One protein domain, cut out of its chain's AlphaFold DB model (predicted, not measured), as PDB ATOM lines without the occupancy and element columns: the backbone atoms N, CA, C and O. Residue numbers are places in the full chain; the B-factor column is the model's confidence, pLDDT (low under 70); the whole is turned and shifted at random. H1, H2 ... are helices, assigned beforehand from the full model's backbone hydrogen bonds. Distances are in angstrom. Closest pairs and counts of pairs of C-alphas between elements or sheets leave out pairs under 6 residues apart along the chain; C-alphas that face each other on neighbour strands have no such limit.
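What this domain is: This is residues 3 to 59 and 66 to 131 of the 131 residues of an uncharacterized protein of Epsilonproteobacteria bacterium (UniProt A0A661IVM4). One long helix, H6, makes the long axis of an elongated, loosely built model, with H3 running beside it and H1 beside its first part. Short H2 and H5 sit near the end where H6 begins, and from there H4 reaches away as an arm whose residues 73 to 82 stick out free. The printed part has 123 residues with six named helices, H1 to H6 in chain order, and no named strand; the class is all helix. The whole is loose, with a radius of gyration of the C-alphas of 17.5 A, and spans 57 by 32 by 22 A.

Where its parts are: H1, residues 4 to 22, begins at C-alpha 4 (-21.804, -40.407, 42.999) and is 26.4 A long. H2 is residues 25 to 34, and H3, residues 36 to 55, is 28.9 A long. H4, residues 73 to 90, measures 25.6 A, and H5 is residues 94 to 99. H6, residues 101 to 130, measures 44.1 A and ends at C-alpha 130 (-53.588, -41.329, 42.889).

How they stand to each other: H1 touches H6, with residues 101 to 112 of H6 alone, at a shallow tilt of 22 degrees, opposite ways; their closest C-alphas, Ile 15 and Trp 101, are 6.8 A apart. H2 is close to H1 but not clearly touching, with C-alphas Tyr 19 and Ile 28 closest at 6.8 A. H3 touches H6 at a shallow tilt of 30 degrees, the same way, with C-alphas Tyr 49 and Asn 117 closest at 5.7 A. H4 touches H5 with its residues 84 to 88 alone, at a steep tilt of 67 degrees; the closest C-alphas are Asp 87 and Met 97, 4.9 A. H4 and H6 are apart. The helix packing is only just mostly aligned, 2 of 3 touching pairs being at a shallow tilt. In H1 to H6 every O i to N i+4 pair is within hydrogen-bond range.

The domain as a whole: The C-alphas farthest apart, Gly 93 and Ser 131, are 57.7 A apart. Residues 60 to 65 are not printed, and C-alphas 59 and 66 are 18.1 A apart across this cut, in the link from H3 to H4. The links printed whole are tight. Mean pLDDT of the printed part is 92.6, and residue 131 alone is under 70.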
ATOM      1  N   ASN A   3     -20.195 -44.151  40.548       91.38
ATOM      2  CA  ASN A   3     -21.255 -43.929  41.521       91.38
ATOM      3  C   ASN A   3     -20.992 -42.658  42.349       91.38
ATOM      4  O   ASN A   3     -19.978 -42.572  43.046       91.38
ATOM      5  N   THR A   4     -21.929 -41.709  42.326       89.75
ATOM      6  CA  THR A   4     -21.804 -40.407  42.999       89.75
ATOM      7  C   THR A   4     -21.549 -40.540  44.501       89.75
ATOM      8  O   THR A   4     -20.717 -39.818  45.045       89.75
ATOM      9  N   LYS A   5     -22.197 -41.494  45.186       91.56
ATOM     10  CA  LYS A   5     -22.007 -41.703  46.635       91.56
ATOM     11  C   LYS A   5     -20.580 -42.128  46.955       91.56
ATOM     12  O   LYS A   5     -19.995 -41.641  47.915       91.56
ATOM     13  N   LEU A   6     -20.028 -43.029  46.143       91.56
ATOM     14  CA  LEU A   6     -18.674 -43.541  46.336       91.56
ATOM     15  C   LEU A   6     -17.650 -42.416  46.126       91.56
ATOM     16  O   LEU A   6     -16.757 -42.259  46.950       91.56
ATOM     17  N   ILE A   7     -17.839 -41.575  45.102       91.88
ATOM     18  CA  ILE A   7     -16.989 -40.393  44.866       91.88
ATOM     19  C   ILE A   7     -17.055 -39.425  46.046       91.88
ATOM     20  O   ILE A   7     -16.010 -38.986  46.514       91.88
ATOM     21  N   LEU A   8     -18.251 -39.096  46.543       93.06
ATOM     22  CA  LEU A   8     -18.410 -38.180  47.678       93.06
ATOM     23  C   LEU A   8     -17.702 -38.709  48.930       93.06
ATOM     24  O   LEU A   8     -17.003 -37.953  49.598       93.06
ATOM     25  N   ILE A   9     -17.814 -40.006  49.221       94.62
ATOM     26  CA  ILE A   9     -17.126 -40.617  50.365       94.62
ATOM     27  C   ILE A   9     -15.606 -40.600  50.155       94.62
ATOM     28  O   ILE A   9     -14.870 -40.139  51.023       94.62
ATOM     29  N   ALA A  10     -15.124 -41.063  48.999       94.12
ATOM     30  CA  ALA A  10     -13.694 -41.127  48.706       94.12
ATOM     31  C   ALA A  10     -13.036 -39.736  48.707       94.12
ATOM     32  O   ALA A  10     -11.974 -39.556  49.296       94.12
ATOM     33  N   SER A  11     -13.686 -38.742  48.097       93.50
ATOM     34  CA  SER A  11     -13.201 -37.356  48.074       93.50
ATOM     35  C   SER A  11     -13.170 -36.733  49.468       93.50
ATOM     36  O   SER A  11     -12.195 -36.063  49.787       93.50
ATOM     37  N   PHE A  12     -14.146 -37.018  50.336       96.00
ATOM     38  CA  PHE A  12     -14.119 -36.554  51.726       96.00
ATOM     39  C   PHE A  12     -12.882 -37.058  52.486       96.00
ATOM     40  O   PHE A  12     -12.195 -36.280  53.152       96.00
ATOM     41  N   PHE A  13     -12.561 -38.350  52.357       96.88
ATOM     42  CA  PHE A  13     -11.362 -38.919  52.980       96.88
ATOM     43  C   PHE A  13     -10.078 -38.336  52.390       96.88
ATOM     44  O   PHE A  13      -9.169 -37.993  53.140       96.88
ATOM     45  N   MET A  14     -10.017 -38.171  51.067       95.19
ATOM     46  CA  MET A  14      -8.865 -37.556  50.402       95.19
ATOM     47  C   MET A  14      -8.629 -36.125  50.886       95.19
ATOM     48  O   MET A  14      -7.514 -35.800  51.281       95.19
ATOM     49  N   ILE A  15      -9.674 -35.294  50.936       95.12
ATOM     50  CA  ILE A  15      -9.594 -33.926  51.466       95.12
ATOM     51  C   ILE A  15      -9.100 -33.948  52.914       95.12
ATOM     52  O   ILE A  15      -8.173 -33.219  53.252       95.12
ATOM     53  N   SER A  16      -9.652 -34.830  53.751       94.75
ATOM     54  CA  SER A  16      -9.253 -34.946  55.159       94.75
ATOM     55  C   SER A  16      -7.768 -35.292  55.321       94.75
ATOM     56  O   SER A  16      -7.079 -34.682  56.137       94.75
ATOM     57  N   ILE A  17      -7.255 -36.237  54.522       95.75
ATOM     58  CA  ILE A  17      -5.837 -36.630  54.531       95.75
ATOM     59  C   ILE A  17      -4.952 -35.468  54.079       95.75
ATOM     60  O   ILE A  17      -3.967 -35.150  54.741       95.75
ATOM     61  N   PHE A  18      -5.309 -34.804  52.977       94.88
ATOM     62  CA  PHE A  18      -4.553 -33.654  52.484       94.88
ATOM     63  C   PHE A  18      -4.533 -32.515  53.502       94.88
ATOM     64  O   PHE A  18      -3.481 -31.934  53.751       94.88
ATOM     65  N   TYR A  19      -5.664 -32.224  54.141       95.50
ATOM     66  CA  TYR A  19      -5.732 -31.173  55.149       95.50
ATOM     67  C   TYR A  19      -4.851 -31.507  56.344       95.50
ATOM     68  O   TYR A  19      -4.084 -30.660  56.784       95.50
ATOM     69  N   TYR A  20      -4.887 -32.754  56.809       94.62
ATOM     70  CA  TYR A  20      -4.032 -33.203  57.901       94.62
ATOM     71  C   TYR A  20      -2.530 -33.074  57.589       94.62
ATOM     72  O   TYR A  20      -1.750 -32.743  58.478       94.62
ATOM     73  N   ILE A  21      -2.118 -33.315  56.339       95.50
ATOM     74  CA  ILE A  21      -0.707 -33.246  55.926       95.50
ATOM     75  C   ILE A  21      -0.243 -31.800  55.697       95.50
ATOM     76  O   ILE A  21       0.874 -31.450  56.076       95.50
ATOM     77  N   PHE A  22      -1.065 -30.969  55.050       94.62
ATOM     78  CA  PHE A  22      -0.631 -29.675  54.504       94.62
ATOM     79  C   PHE A  22      -1.115 -28.449  55.287       94.62
ATOM     80  O   PHE A  22      -0.563 -27.363  55.103       94.62
ATOM     81  N   LEU A  23      -2.140 -28.575  56.136       93.62
ATOM     82  CA  LEU A  23      -2.754 -27.449  56.842       93.62
ATOM     83  C   LEU A  23      -2.590 -27.587  58.364       93.62
ATOM     84  O   LEU A  23      -2.789 -28.666  58.919       93.62
ATOM     85  N   PRO A  24      -2.287 -26.491  59.084       92.75
ATOM     86  CA  PRO A  24      -2.295 -26.510  60.540       92.75
ATOM     87  C   PRO A  24      -3.732 -26.622  61.073       92.75
ATOM     88  O   PRO A  24      -4.678 -26.092  60.484       92.75
ATOM     89  N   THR A  25      -3.902 -27.272  62.227       91.75
ATOM     90  CA  THR A  25      -5.219 -27.611  62.799       91.75
ATOM     91  C   THR A  25      -6.139 -26.403  62.977       91.75
ATOM     92  O   THR A  25      -7.333 -26.490  62.703       91.75
ATOM     93  N   ASN A  26      -5.598 -25.255  63.391       94.06
ATOM     94  CA  ASN A  26      -6.367 -24.016  63.538       94.06
ATOM     95  C   ASN A  26      -6.983 -23.550  62.206       94.06
ATOM     96  O   ASN A  26      -8.131 -23.118  62.176       94.06
ATOM     97  N   LYS A  27      -6.247 -23.683  61.097       92.69
ATOM     98  CA  LYS A  27      -6.728 -23.313  59.766       92.69
ATOM     99  C   LYS A  27      -7.805 -24.279  59.281       92.69
ATOM    100  O   LYS A  27      -8.791 -23.824  58.718       92.69
ATOM    101  N   ILE A  28      -7.669 -25.577  59.569       93.00
ATOM    102  CA  ILE A  28      -8.706 -26.583  59.270       93.00
ATOM    103  C   ILE A  28     -10.013 -26.242  59.992       93.00
ATOM    104  O   ILE A  28     -11.073 -26.216  59.372       93.00
ATOM    105  N   VAL A  29      -9.940 -25.945  61.292       93.25
ATOM    106  CA  VAL A  29     -11.118 -25.566  62.085       93.25
ATOM    107  C   VAL A  29     -11.761 -24.298  61.524       93.25
ATOM    108  O   VAL A  29     -12.973 -24.273  61.325       93.25
ATOM    109  N   ASN A  30     -10.960 -23.282  61.194       94.44
ATOM    110  CA  ASN A  30     -11.469 -22.039  60.618       94.44
ATOM    111  C   ASN A  30     -12.145 -22.259  59.259       94.44
ATOM    112  O   ASN A  30     -13.207 -21.693  59.032       94.44
ATOM    113  N   LEU A  31     -11.590 -23.103  58.382       93.00
ATOM    114  CA  LEU A  31     -12.221 -23.442  57.098       93.00
ATOM    115  C   LEU A  31     -13.620 -24.035  57.299       93.00
ATOM    116  O   LEU A  31     -14.560 -23.635  56.625       93.00
ATOM    117  N   VAL A  32     -13.784 -24.953  58.253       91.19
ATOM    118  CA  VAL A  32     -15.096 -25.559  58.526       91.19
ATOM    119  C   VAL A  32     -16.054 -24.549  59.160       91.19
ATOM    120  O   VAL A  32     -17.224 -24.491  58.786       91.19
ATOM    121  N   LEU A  33     -15.573 -23.744  60.111       93.69
ATOM    122  CA  LEU A  33     -16.403 -22.764  60.811       93.69
ATOM    123  C   LEU A  33     -16.838 -21.608  59.914       93.69
ATOM    124  O   LEU A  33     -17.953 -21.129  60.079       93.69
ATOM    125  N   ASN A  34     -16.011 -21.182  58.963       94.44
ATOM    126  CA  ASN A  34     -16.366 -20.111  58.032       94.44
ATOM    127  C   ASN A  34     -17.536 -20.514  57.122       94.44
ATOM    128  O   ASN A  34     -18.363 -19.674  56.776       94.44
ATOM    129  N   GLU A  35     -17.676 -21.807  56.829       93.88
ATOM    130  CA  GLU A  35     -18.727 -22.346  55.959       93.88
ATOM    131  C   GLU A  35     -19.989 -22.797  56.718       93.88
ATOM    132  O   GLU A  35     -20.825 -23.536  56.189       93.88
ATOM    133  N   TYR A  36     -20.171 -22.351  57.969       94.12
ATOM    134  CA  TYR A  36     -21.249 -22.819  58.851       94.12
ATOM    135  C   TYR A  36     -22.657 -22.675  58.252       94.12
ATOM    136  O   TYR A  36     -23.504 -23.544  58.467       94.12
ATOM    137  N   ILE A  37     -22.921 -21.611  57.483       96.00
ATOM    138  CA  ILE A  37     -24.229 -21.378  56.849       96.00
ATOM    139  C   ILE A  37     -24.518 -22.476  55.826       96.00
ATOM    140  O   ILE A  37     -25.596 -23.072  55.827       96.00
ATOM    141  N   ILE A  38     -23.546 -22.774  54.966       95.25
ATOM    142  CA  ILE A  38     -23.690 -23.774  53.909       95.25
ATOM    143  C   ILE A  38     -23.764 -25.185  54.509       95.25
ATOM    144  O   ILE A  38     -24.570 -26.006  54.060       95.25
ATOM    145  N   ILE A  39     -23.026 -25.451  55.591       95.38
ATOM    146  CA  ILE A  39     -23.159 -26.690  56.368       95.38
ATOM    147  C   ILE A  39     -24.574 -26.820  56.950       95.38
ATOM    148  O   ILE A  39     -25.197 -27.876  56.817       95.38
ATOM    149  N   ALA A  40     -25.118 -25.755  57.545       96.38
ATOM    150  CA  ALA A  40     -26.464 -25.759  58.112       96.38
ATOM    151  C   ALA A  40     -27.539 -26.016  57.041       96.38
ATOM    152  O   ALA A  40     -28.415 -26.861  57.239       96.38
ATOM    153  N   ILE A  41     -27.440 -25.365  55.876       96.75
ATOM    154  CA  ILE A  41     -28.329 -25.615  54.728       96.75
ATOM    155  C   ILE A  41     -28.240 -27.083  54.297       96.75
ATOM    156  O   ILE A  41     -29.260 -27.742  54.088       96.75
ATOM    157  N   THR A  42     -27.027 -27.623  54.208       96.38
ATOM    158  CA  THR A  42     -26.802 -29.021  53.829       96.38
ATOM    159  C   THR A  42     -27.454 -29.981  54.817       96.38
ATOM    160  O   THR A  42     -28.117 -30.931  54.403       96.38
ATOM    161  N   LEU A  43     -27.352 -29.702  56.117       96.50
ATOM    162  CA  LEU A  43     -27.995 -30.497  57.159       96.50
ATOM    163  C   LEU A  43     -29.523 -30.492  57.010       96.50
ATOM    164  O   LEU A  43     -30.142 -31.555  57.054       96.50
ATOM    165  N   VAL A  44     -30.133 -29.333  56.745       97.56
ATOM    166  CA  VAL A  44     -31.577 -29.242  56.453       97.56
ATOM    167  C   VAL A  44     -31.945 -30.099  55.237       97.56
ATOM    168  O   VAL A  44     -32.925 -30.844  55.275       97.56
ATOM    169  N   MET A  45     -31.135 -30.073  54.179       97.56
ATOM    170  CA  MET A  45     -31.375 -30.882  52.980       97.56
ATOM    171  C   MET A  45     -31.259 -32.387  53.237       97.56
ATOM    172  O   MET A  45     -32.027 -33.163  52.660       97.56
ATOM    173  N   VAL A  46     -30.362 -32.805  54.136       96.81
ATOM    174  CA  VAL A  46     -30.284 -34.193  54.618       96.81
ATOM    175  C   VAL A  46     -31.557 -34.576  55.371       96.81
ATOM    176  O   VAL A  46     -32.099 -35.652  55.121       96.81
ATOM    177  N   LEU A  47     -32.075 -33.715  56.251       97.56
ATOM    178  CA  LEU A  47     -33.318 -33.990  56.980       97.56
ATOM    179  C   LEU A  47     -34.506 -34.168  56.026       97.56
ATOM    180  O   LEU A  47     -35.263 -35.130  56.161       97.56
ATOM    181  N   ILE A  48     -34.627 -33.300  55.018       97.25
ATOM    182  CA  ILE A  48     -35.654 -33.411  53.968       97.25
ATOM    183  C   ILE A  48     -35.512 -34.736  53.207       97.25
ATOM    184  O   ILE A  48     -36.501 -35.439  52.979       97.25
ATOM    185  N   TYR A  49     -34.281 -35.114  52.862       96.12
ATOM    186  CA  TYR A  49     -33.997 -36.376  52.185       96.12
ATOM    187  C   TYR A  49     -34.430 -37.583  53.018       96.12
ATOM    188  O   TYR A  49     -35.104 -38.479  52.504       96.12
ATOM    189  N   GLN A  50     -34.100 -37.603  54.313       96.75
ATOM    190  CA  GLN A  50     -34.506 -38.693  55.202       96.75
ATOM    191  C   GLN A  50     -36.026 -38.747  55.379       96.75
ATOM    192  O   GLN A  50     -36.605 -39.833  55.322       96.75
ATOM    193  N   TYR A  51     -36.684 -37.592  55.521       96.06
ATOM    194  CA  TYR A  51     -38.141 -37.502  55.606       96.06
ATOM    195  C   TYR A  51     -38.820 -38.178  54.408       96.06
ATOM    196  O   TYR A  51     -39.664 -39.062  54.579       96.06
ATOM    197  N   PHE A  52     -38.428 -37.808  53.187       94.88
ATOM    198  CA  PHE A  52     -39.014 -38.398  51.988       94.88
ATOM    199  C   PHE A  52     -38.675 -39.876  51.829       94.88
ATOM    200  O   PHE A  52     -39.552 -40.667  51.474       94.88
ATOM    201  N   LYS A  53     -37.429 -40.261  52.124       93.06
ATOM    202  CA  LYS A  53     -36.984 -41.654  52.057       93.06
ATOM    203  C   LYS A  53     -37.834 -42.562  52.948       93.06
ATOM    204  O   LYS A  53     -38.190 -43.657  52.526       93.06
ATOM    205  N   LEU A  54     -38.186 -42.112  54.154       94.12
ATOM    206  CA  LEU A  54     -39.075 -42.853  55.053       94.12
ATOM    207  C   LEU A  54     -40.507 -42.922  54.508       94.12
ATOM    208  O   LEU A  54     -41.118 -43.985  54.521       94.12
ATOM    209  N   LYS A  55     -41.031 -41.810  53.982       91.69
ATOM    210  CA  LYS A  55     -42.414 -41.720  53.483       91.69
ATOM    211  C   LYS A  55     -42.674 -42.531  52.207       91.69
ATOM    212  O   LYS A  55     -43.821 -42.871  51.917       91.69
ATOM    213  N   LEU A  56     -41.630 -42.803  51.427       92.06
ATOM    214  CA  LEU A  56     -41.700 -43.503  50.141       92.06
ATOM    215  C   LEU A  56     -41.049 -44.895  50.168       92.06
ATOM    216  O   LEU A  56     -40.875 -45.490  49.109       92.06
ATOM    217  N   LYS A  57     -40.691 -45.413  51.351       87.81
ATOM    218  CA  LYS A  57     -39.890 -46.638  51.528       87.81
ATOM    219  C   LYS A  57     -40.437 -47.864  50.781       87.81
ATOM    220  O   LYS A  57     -39.644 -48.637  50.257       87.81
ATOM    221  N   ASP A  58     -41.758 -47.987  50.691       89.19
ATOM    222  CA  ASP A  58     -42.442 -49.144  50.093       89.19
ATOM    223  C   ASP A  58     -43.128 -48.807  48.760       89.19
ATOM    224  O   ASP A  58     -44.005 -49.529  48.288       89.19
ATOM    225  N   LYS A  59     -42.762 -47.675  48.150       89.06
ATOM    226  CA  LYS A  59     -43.339 -47.211  46.888       89.06
ATOM    227  C   LYS A  59     -42.341 -47.373  45.750       89.06
ATOM    228  O   LYS A  59     -41.143 -47.177  45.934       89.06
ATOM    229  N   GLN A  66     -32.720 -37.996  35.514       87.00
ATOM    230  CA  GLN A  66     -32.007 -39.232  35.198       87.00
ATOM    231  C   GLN A  66     -30.546 -39.172  35.652       87.00
ATOM    232  O   GLN A  66     -29.962 -38.093  35.766       87.00
ATOM    233  N   ASN A  67     -29.935 -40.346  35.841       83.00
ATOM    234  CA  ASN A  67     -28.496 -40.509  36.082       83.00
ATOM    235  C   ASN A  67     -27.969 -39.778  37.329       83.00
ATOM    236  O   ASN A  67     -26.781 -39.489  37.431       83.00
ATOM    237  N   THR A  68     -28.816 -39.529  38.329       83.62
ATOM    238  CA  THR A  68     -28.443 -38.800  39.562       83.62
ATOM    239  C   THR A  68     -27.397 -39.543  40.394       83.62
ATOM    240  O   THR A  68     -26.665 -38.952  41.192       83.62
ATOM    241  N   ASN A  69     -27.319 -40.858  40.194       86.12
ATOM    242  CA  ASN A  69     -26.397 -41.758  40.868       86.12
ATOM    243  C   ASN A  69     -25.039 -41.895  40.164       86.12
ATOM    244  O   ASN A  69     -24.162 -42.559  40.716       86.12
ATOM    245  N   TYR A  70     -24.851 -41.299  38.980       87.50
ATOM    246  CA  TYR A  70     -23.657 -41.510  38.164       87.50
ATOM    247  C   TYR A  70     -23.102 -40.212  37.584       87.50
ATOM    248  O   TYR A  70     -23.825 -39.431  36.977       87.50
ATOM    249  N   VAL A  71     -21.783 -40.033  37.679       83.62
ATOM    250  CA  VAL A  71     -21.093 -38.865  37.108       83.62
ATOM    251  C   VAL A  71     -20.110 -39.300  36.005       83.62
ATOM    252  O   VAL A  71     -19.416 -40.322  36.158       83.62
ATOM    253  N   PRO A  72     -20.043 -38.582  34.864       86.62
ATOM    254  CA  PRO A  72     -19.054 -38.834  33.819       86.62
ATOM    255  C   PRO A  72     -17.653 -38.367  34.243       86.62
ATOM    256  O   PRO A  72     -17.405 -37.180  34.422       86.62
ATOM    257  N   ILE A  73     -16.713 -39.316  34.329       82.88
ATOM    258  CA  ILE A  73     -15.335 -39.084  34.805       82.88
ATOM    259  C   ILE A  73     -14.612 -38.022  33.971       82.88
ATOM    260  O   ILE A  73     -13.951 -37.158  34.534       82.88
ATOM    261  N   GLN A  74     -14.733 -38.087  32.641       85.38
ATOM    262  CA  GLN A  74     -14.020 -37.184  31.732       85.38
ATOM    263  C   GLN A  74     -14.383 -35.720  32.000       85.38
ATOM    264  O   GLN A  74     -13.497 -34.886  32.163       85.38
ATOM    265  N   SER A  75     -15.680 -35.423  32.119       85.62
ATOM    266  CA  SER A  75     -16.153 -34.075  32.432       85.62
ATOM    267  C   SER A  75     -15.743 -33.656  33.842       85.62
ATOM    268  O   SER A  75     -15.274 -32.536  34.015       85.62
ATOM    269  N   THR A  76     -15.848 -34.543  34.840       86.44
ATOM    270  CA  THR A  76     -15.412 -34.242  36.215       86.44
ATOM    271  C   THR A  76     -13.931 -33.888  36.286       86.44
ATOM    272  O   THR A  76     -13.582 -32.909  36.934       86.44
ATOM    273  N   LEU A  77     -13.065 -34.647  35.610       88.00
ATOM    274  CA  LEU A  77     -11.625 -34.386  35.590       88.00
ATOM    275  C   LEU A  77     -11.295 -33.069  34.892       88.00
ATOM    276  O   LEU A  77     -10.488 -32.302  35.406       88.00
ATOM    277  N   LEU A  78     -11.935 -32.793  33.752       91.31
ATOM    278  CA  LEU A  78     -11.731 -31.540  33.031       91.31
ATOM    279  C   LEU A  78     -12.112 -30.338  33.901       91.31
ATOM    280  O   LEU A  78     -11.314 -29.415  34.045       91.31
ATOM    281  N   PHE A  79     -13.298 -30.378  34.516       89.00
ATOM    282  CA  PHE A  79     -13.727 -29.334  35.443       89.00
ATOM    283  C   PHE A  79     -12.758 -29.205  36.616       89.00
ATOM    284  O   PHE A  79     -12.315 -28.101  36.907       89.00
ATOM    285  N   PHE A  80     -12.373 -30.318  37.243       89.69
ATOM    286  CA  PHE A  80     -11.442 -30.300  38.366       89.69
ATOM    287  C   PHE A  80     -10.129 -29.594  38.009       89.69
ATOM    288  O   PHE A  80      -9.737 -28.674  38.716       89.69
ATOM    289  N   VAL A  81      -9.492 -29.955  36.889       92.62
ATOM    290  CA  VAL A  81      -8.231 -29.332  36.451       92.62
ATOM    291  C   VAL A  81      -8.392 -27.830  36.218       92.62
ATOM    292  O   VAL A  81      -7.555 -27.059  36.678       92.62
ATOM    293  N   VAL A  82      -9.462 -27.405  35.540       94.12
ATOM    294  CA  VAL A  82      -9.712 -25.978  35.283       94.12
ATOM    295  C   VAL A  82      -9.858 -25.206  36.594       94.12
ATOM    296  O   VAL A  82      -9.191 -24.191  36.768       94.12
ATOM    297  N   PHE A  83     -10.670 -25.707  37.527       92.81
ATOM    298  CA  PHE A  83     -10.850 -25.068  38.830       92.81
ATOM    299  C   PHE A  83      -9.545 -25.036  39.633       92.81
ATOM    300  O   PHE A  83      -9.198 -23.982  40.145       92.81
ATOM    301  N   GLN A  84      -8.741 -26.109  39.636       93.81
ATOM    302  CA  GLN A  84      -7.443 -26.087  40.326       93.81
ATOM    303  C   GLN A  84      -6.504 -24.993  39.796       93.81
ATOM    304  O   GLN A  84      -5.826 -24.338  40.581       93.81
ATOM    305  N   VAL A  85      -6.461 -24.776  38.477       94.69
ATOM    306  CA  VAL A  85      -5.625 -23.717  37.886       94.69
ATOM    307  C   VAL A  85      -6.131 -22.330  38.278       94.69
ATOM    308  O   VAL A  85      -5.327 -21.460  38.613       94.69
ATOM    309  N   VAL A  86      -7.449 -22.126  38.241       95.12
ATOM    310  CA  VAL A  86      -8.079 -20.857  38.626       95.12
ATOM    311  C   VAL A  86      -7.807 -20.566  40.102       95.12
ATOM    312  O   VAL A  86      -7.255 -19.517  40.423       95.12
ATOM    313  N   ASP A  87      -8.101 -21.510  40.988       95.62
ATOM    314  CA  ASP A  87      -7.948 -21.325  42.430       95.62
ATOM    315  C   ASP A  87      -6.485 -21.122  42.816       95.62
ATOM    316  O   ASP A  87      -6.181 -20.259  43.626       95.62
ATOM    317  N   PHE A  88      -5.546 -21.838  42.192       95.81
ATOM    318  CA  PHE A  88      -4.123 -21.603  42.441       95.81
ATOM    319  C   PHE A  88      -3.716 -20.151  42.153       95.81
ATOM    320  O   PHE A  88      -2.887 -19.588  42.867       95.81
ATOM    321  N   TYR A  89      -4.287 -19.542  41.113       96.00
ATOM    322  CA  TYR A  89      -3.976 -18.165  40.744       96.00
ATOM    323  C   TYR A  89      -4.638 -17.135  41.672       96.00
ATOM    324  O   TYR A  89      -4.017 -16.120  41.982       96.00
ATOM    325  N   TYR A  90      -5.877 -17.379  42.110       95.31
ATOM    326  CA  TYR A  90      -6.662 -16.405  42.881       95.31
ATOM    327  C   TYR A  90      -6.608 -16.591  44.404       95.31
ATOM    328  O   TYR A  90      -6.823 -15.625  45.130       95.31
ATOM    329  N   GLU A  91      -6.292 -17.787  44.896       92.12
ATOM    330  CA  GLU A  91      -6.354 -18.162  46.315       92.12
ATOM    331  C   GLU A  91      -4.946 -18.371  46.900       92.12
ATOM    332  O   GLU A  91      -4.654 -19.381  47.535       92.12
ATOM    333  N   ASP A  92      -4.032 -17.427  46.670       91.44
ATOM    334  CA  ASP A  92      -2.686 -17.424  47.269       91.44
ATOM    335  C   ASP A  92      -1.890 -18.735  47.060       91.44
ATOM    336  O   ASP A  92      -1.164 -19.220  47.939       91.44
ATOM    337  N   GLY A  93      -2.013 -19.331  45.872       93.06
ATOM    338  CA  GLY A  93      -1.276 -20.529  45.486       93.06
ATOM    339  C   GLY A  93      -1.844 -21.817  46.080       93.06
ATOM    340  O   GLY A  93      -3.047 -22.000  46.252       93.06
ATOM    341  N   PHE A  94      -0.954 -22.767  46.374       92.75
ATOM    342  CA  PHE A  94      -1.354 -24.130  46.730       92.75
ATOM    343  C   PHE A  94      -2.212 -24.199  48.000       92.75
ATOM    344  O   PHE A  94      -3.164 -24.971  48.051       92.75
ATOM    345  N   ILE A  95      -1.889 -23.407  49.028       92.19
ATOM    346  CA  ILE A  95      -2.547 -23.520  50.337       92.19
ATOM    347  C   ILE A  95      -3.992 -23.009  50.288       92.19
ATOM    348  O   ILE A  95      -4.858 -23.622  50.916       92.19
ATOM    349  N   GLY A  96      -4.276 -21.898  49.601       91.75
ATOM    350  CA  GLY A  96      -5.663 -21.451  49.464       91.75
ATOM    351  C   GLY A  96      -6.432 -22.297  48.451       91.75
ATOM    352  O   GLY A  96      -7.556 -22.679  48.761       91.75
ATOM    353  N   MET A  97      -5.794 -22.754  47.364       94.88
ATOM    354  CA  MET A  97      -6.385 -23.729  46.432       94.88
ATOM    355  C   MET A  97      -6.915 -24.975  47.156       94.88
ATOM    356  O   MET A  97      -8.081 -25.332  46.997       94.88
ATOM    357  N   ILE A  98      -6.095 -25.629  47.992       94.25
ATOM    358  CA  ILE A  98      -6.577 -26.787  48.759       94.25
ATOM    359  C   ILE A  98      -7.636 -26.382  49.786       94.25
ATOM    360  O   ILE A  98      -8.532 -27.170  50.049       94.25
ATOM    361  N   GLY A  99      -7.586 -25.162  50.333       93.25
ATOM    362  CA  GLY A  99      -8.585 -24.650  51.274       93.25
ATOM    363  C   GLY A  99     -10.011 -24.630  50.710       93.25
ATOM    364  O   GLY A  99     -10.960 -24.866  51.461       93.25
ATOM    365  N   GLN A 100     -10.157 -24.450  49.393       93.69
ATOM    366  CA  GLN A 100     -11.449 -24.438  48.696       93.69
ATOM    367  C   GLN A 100     -12.073 -25.834  48.515       93.69
ATOM    368  O   GLN A 100     -13.264 -25.971  48.227       93.69
ATOM    369  N   TRP A 101     -11.321 -26.920  48.712       95.19
ATOM    370  CA  TRP A 101     -11.826 -28.261  48.405       95.19
ATOM    371  C   TRP A 101     -13.016 -28.677  49.269       95.19
ATOM    372  O   TRP A 101     -13.934 -29.345  48.788       95.19
ATOM    373  N   PHE A 102     -13.023 -28.273  50.540       95.06
ATOM    374  CA  PHE A 102     -14.115 -28.592  51.454       95.06
ATOM    375  C   PHE A 102     -15.437 -27.954  51.014       95.06
ATOM    376  O   PHE A 102     -16.465 -28.634  50.998       95.06
ATOM    377  N   ILE A 103     -15.420 -26.688  50.589       94.25
ATOM    378  CA  ILE A 103     -16.645 -26.016  50.152       94.25
ATOM    379  C   ILE A 103     -17.173 -26.609  48.840       94.25
ATOM    380  O   ILE A 103     -18.373 -26.866  48.710       94.25
ATOM    381  N   TYR A 104     -16.288 -26.969  47.907       93.75
ATOM    382  CA  TYR A 104     -16.677 -27.687  46.687       93.75
ATOM    383  C   TYR A 104     -17.285 -29.053  46.977       93.75
ATOM    384  O   TYR A 104     -18.266 -29.449  46.342       93.75
ATOM    385  N   TRP A 105     -16.747 -29.760  47.969       95.31
ATOM    386  CA  TRP A 105     -17.321 -31.016  48.421       95.31
ATOM    387  C   TRP A 105     -18.733 -30.827  48.992       95.31
ATOM    388  O   TRP A 105     -19.636 -31.599  48.652       95.31
ATOM    389  N   ILE A 106     -18.968 -29.770  49.782       96.12
ATOM    390  CA  ILE A 106     -20.317 -29.457  50.273       96.12
ATOM    391  C   ILE A 106     -21.262 -29.116  49.113       96.12
ATOM    392  O   ILE A 106     -22.389 -29.612  49.085       96.12
ATOM    393  N   PHE A 107     -20.827 -28.339  48.116       94.75
ATOM    394  CA  PHE A 107     -21.657 -28.059  46.938       94.75
ATOM    395  C   PHE A 107     -22.022 -29.325  46.162       94.75
ATOM    396  O   PHE A 107     -23.182 -29.497  45.781       94.75
ATOM    397  N   ALA A 108     -21.077 -30.248  45.977       93.44
ATOM    398  CA  ALA A 108     -21.356 -31.530  45.341       93.44
ATOM    399  C   ALA A 108     -22.401 -32.340  46.134       93.44
ATOM    400  O   ALA A 108     -23.336 -32.899  45.550       93.44
ATOM    401  N   LEU A 109     -22.292 -32.351  47.466       95.69
ATOM    402  CA  LEU A 109     -23.268 -32.985  48.351       95.69
ATOM    403  C   LEU A 109     -24.649 -32.312  48.260       95.69
ATOM    404  O   LEU A 109     -25.664 -33.008  48.192       95.69
ATOM    405  N   LEU A 110     -24.707 -30.981  48.203       96.31
ATOM    406  CA  LEU A 110     -25.949 -30.226  48.032       96.31
ATOM    407  C   LEU A 110     -26.635 -30.543  46.706       96.31
ATOM    408  O   LEU A 110     -27.823 -30.853  46.706       96.31
ATOM    409  N   VAL A 111     -25.904 -30.521  45.589       93.75
ATOM    410  CA  VAL A 111     -26.451 -30.874  44.268       93.75
ATOM    411  C   VAL A 111     -27.010 -32.294  44.286       93.75
ATOM    412  O   VAL A 111     -28.128 -32.529  43.817       93.75
ATOM    413  N   TYR A 112     -26.279 -33.232  44.890       94.75
ATOM    414  CA  TYR A 112     -26.746 -34.601  45.069       94.75
ATOM    415  C   TYR A 112     -28.059 -34.651  45.876       94.75
ATOM    416  O   TYR A 112     -29.030 -35.267  45.425       94.75
ATOM    417  N   LEU A 113     -28.130 -33.977  47.029       96.19
ATOM    418  CA  LEU A 113     -29.318 -33.954  47.891       96.19
ATOM    419  C   LEU A 113     -30.519 -33.277  47.222       96.19
ATOM    420  O   LEU A 113     -31.613 -33.837  47.242       96.19
ATOM    421  N   ILE A 114     -30.324 -32.111  46.599       95.69
ATOM    422  CA  ILE A 114     -31.363 -31.366  45.871       95.69
ATOM    423  C   ILE A 114     -31.988 -32.258  44.807       95.69
ATOM    424  O   ILE A 114     -33.206 -32.411  44.752       95.69
ATOM    425  N   THR A 115     -31.147 -32.888  43.992       95.12
ATOM    426  CA  THR A 115     -31.605 -33.697  42.864       95.12
ATOM    427  C   THR A 115     -32.448 -34.885  43.338       95.12
ATOM    428  O   THR A 115     -33.526 -35.147  42.799       95.12
ATOM    429  N   HIS A 116     -32.017 -35.565  44.405       94.62
ATOM    430  CA  HIS A 116     -32.791 -36.659  44.991       94.62
ATOM    431  C   HIS A 116     -34.077 -36.174  45.667       94.62
ATOM    432  O   HIS A 116     -35.119 -36.808  45.511       94.62
ATOM    433  N   ASN A 117     -34.038 -35.038  46.364       96.06
ATOM    434  CA  ASN A 117     -35.217 -34.446  46.991       96.06
ATOM    435  C   ASN A 117     -36.265 -34.029  45.955       96.06
ATOM    436  O   ASN A 117     -37.451 -34.240  46.188       96.06
ATOM    437  N   ILE A 118     -35.854 -33.515  44.792       95.88
ATOM    438  CA  ILE A 118     -36.768 -33.213  43.681       95.88
ATOM    439  C   ILE A 118     -37.423 -34.497  43.161       95.88
ATOM    440  O   ILE A 118     -38.646 -34.538  43.005       95.88
ATOM    441  N   ASN A 119     -36.638 -35.555  42.926       95.06
ATOM    442  CA  ASN A 119     -37.176 -36.850  42.506       95.06
ATOM    443  C   ASN A 119     -38.172 -37.393  43.539       95.06
ATOM    444  O   ASN A 119     -39.280 -37.794  43.179       95.06
ATOM    445  N   PHE A 120     -37.834 -37.350  44.826       95.31
ATOM    446  CA  PHE A 120     -38.738 -37.771  45.888       95.31
ATOM    447  C   PHE A 120     -40.003 -36.923  45.980       95.31
ATOM    448  O   PHE A 120     -41.091 -37.478  46.090       95.31
ATOM    449  N   TYR A 121     -39.888 -35.601  45.903       95.12
ATOM    450  CA  TYR A 121     -41.037 -34.706  45.952       95.12
ATOM    451  C   TYR A 121     -42.018 -34.988  44.809       95.12
ATOM    452  O   TYR A 121     -43.221 -35.100  45.043       95.12
ATOM    453  N   LYS A 122     -41.512 -35.188  43.585       94.62
ATOM    454  CA  LYS A 122     -42.345 -35.551  42.432       94.62
ATOM    455  C   LYS A 122     -43.027 -36.908  42.612       94.62
ATOM    456  O   LYS A 122     -44.224 -37.011  42.359       94.62
ATOM    457  N   ASN A 123     -42.311 -37.920  43.112       94.19
ATOM    458  CA  ASN A 123     -42.920 -39.212  43.448       94.19
ATOM    459  C   ASN A 123     -44.001 -39.052  44.523       94.19
ATOM    460  O   ASN A 123     -45.100 -39.580  44.388       94.19
ATOM    461  N   TYR A 124     -43.720 -38.288  45.579       93.62
ATOM    462  CA  TYR A 124     -44.671 -38.038  46.654       93.62
ATOM    463  C   TYR A 124     -45.960 -37.380  46.148       93.62
ATOM    464  O   TYR A 124     -47.048 -37.830  46.509       93.62
ATOM    465  N   GLN A 125     -45.846 -36.378  45.272       93.31
ATOM    466  CA  GLN A 125     -46.996 -35.742  44.630       93.31
ATOM    467  C   GLN A 125     -47.762 -36.707  43.720       93.31
ATOM    468  O   GLN A 125     -48.986 -36.760  43.793       93.31
ATOM    469  N   ALA A 126     -47.063 -37.518  42.919       91.62
ATOM    470  CA  ALA A 126     -47.702 -38.514  42.062       91.62
ATOM    471  C   ALA A 126     -48.567 -39.482  42.882       91.62
ATOM    472  O   ALA A 126     -49.730 -39.699  42.558       91.62
ATOM    473  N   TYR A 127     -48.048 -39.984  44.004       90.75
ATOM    474  CA  TYR A 127     -48.812 -40.874  44.876       90.75
ATOM    475  C   TYR A 127     -49.955 -40.195  45.626       90.75
ATOM    476  O   TYR A 127     -50.938 -40.863  45.917       90.75
ATOM    477  N   LYS A 128     -49.832 -38.906  45.955       87.69
ATOM    478  CA  LYS A 128     -50.912 -38.141  46.591       87.69
ATOM    479  C   LYS A 128     -52.087 -37.903  45.637       87.69
ATOM    480  O   LYS A 128     -53.214 -37.826  46.092       87.69
ATOM    481  N   ASN A 129     -51.823 -37.777  44.338       78.94
ATOM    482  CA  ASN A 129     -52.864 -37.549  43.334       78.94
ATOM    483  C   ASN A 129     -53.588 -38.839  42.906       78.94
ATOM    484  O   ASN A 129     -54.624 -38.758  42.257       78.94
ATOM    485  N   ILE A 130     -53.021 -40.010  43.218       71.62
ATOM    486  CA  ILE A 130     -53.588 -41.329  42.889       71.62
ATOM    487  C   ILE A 130     -54.410 -41.903  44.062       71.62
ATOM    488  O   ILE A 130     -55.272 -42.748  43.834       71.62
ATOM    489  N   SER A 131     -54.142 -41.463  45.299       55.91
ATOM    490  CA  SER A 131     -54.887 -41.825  46.517       55.91
ATOM    491  C   SER A 131     -56.091 -40.925  46.752       55.91
ATOM    492  O   SER A 131     -57.146 -41.459  47.143       55.91
TER     493      SER A 131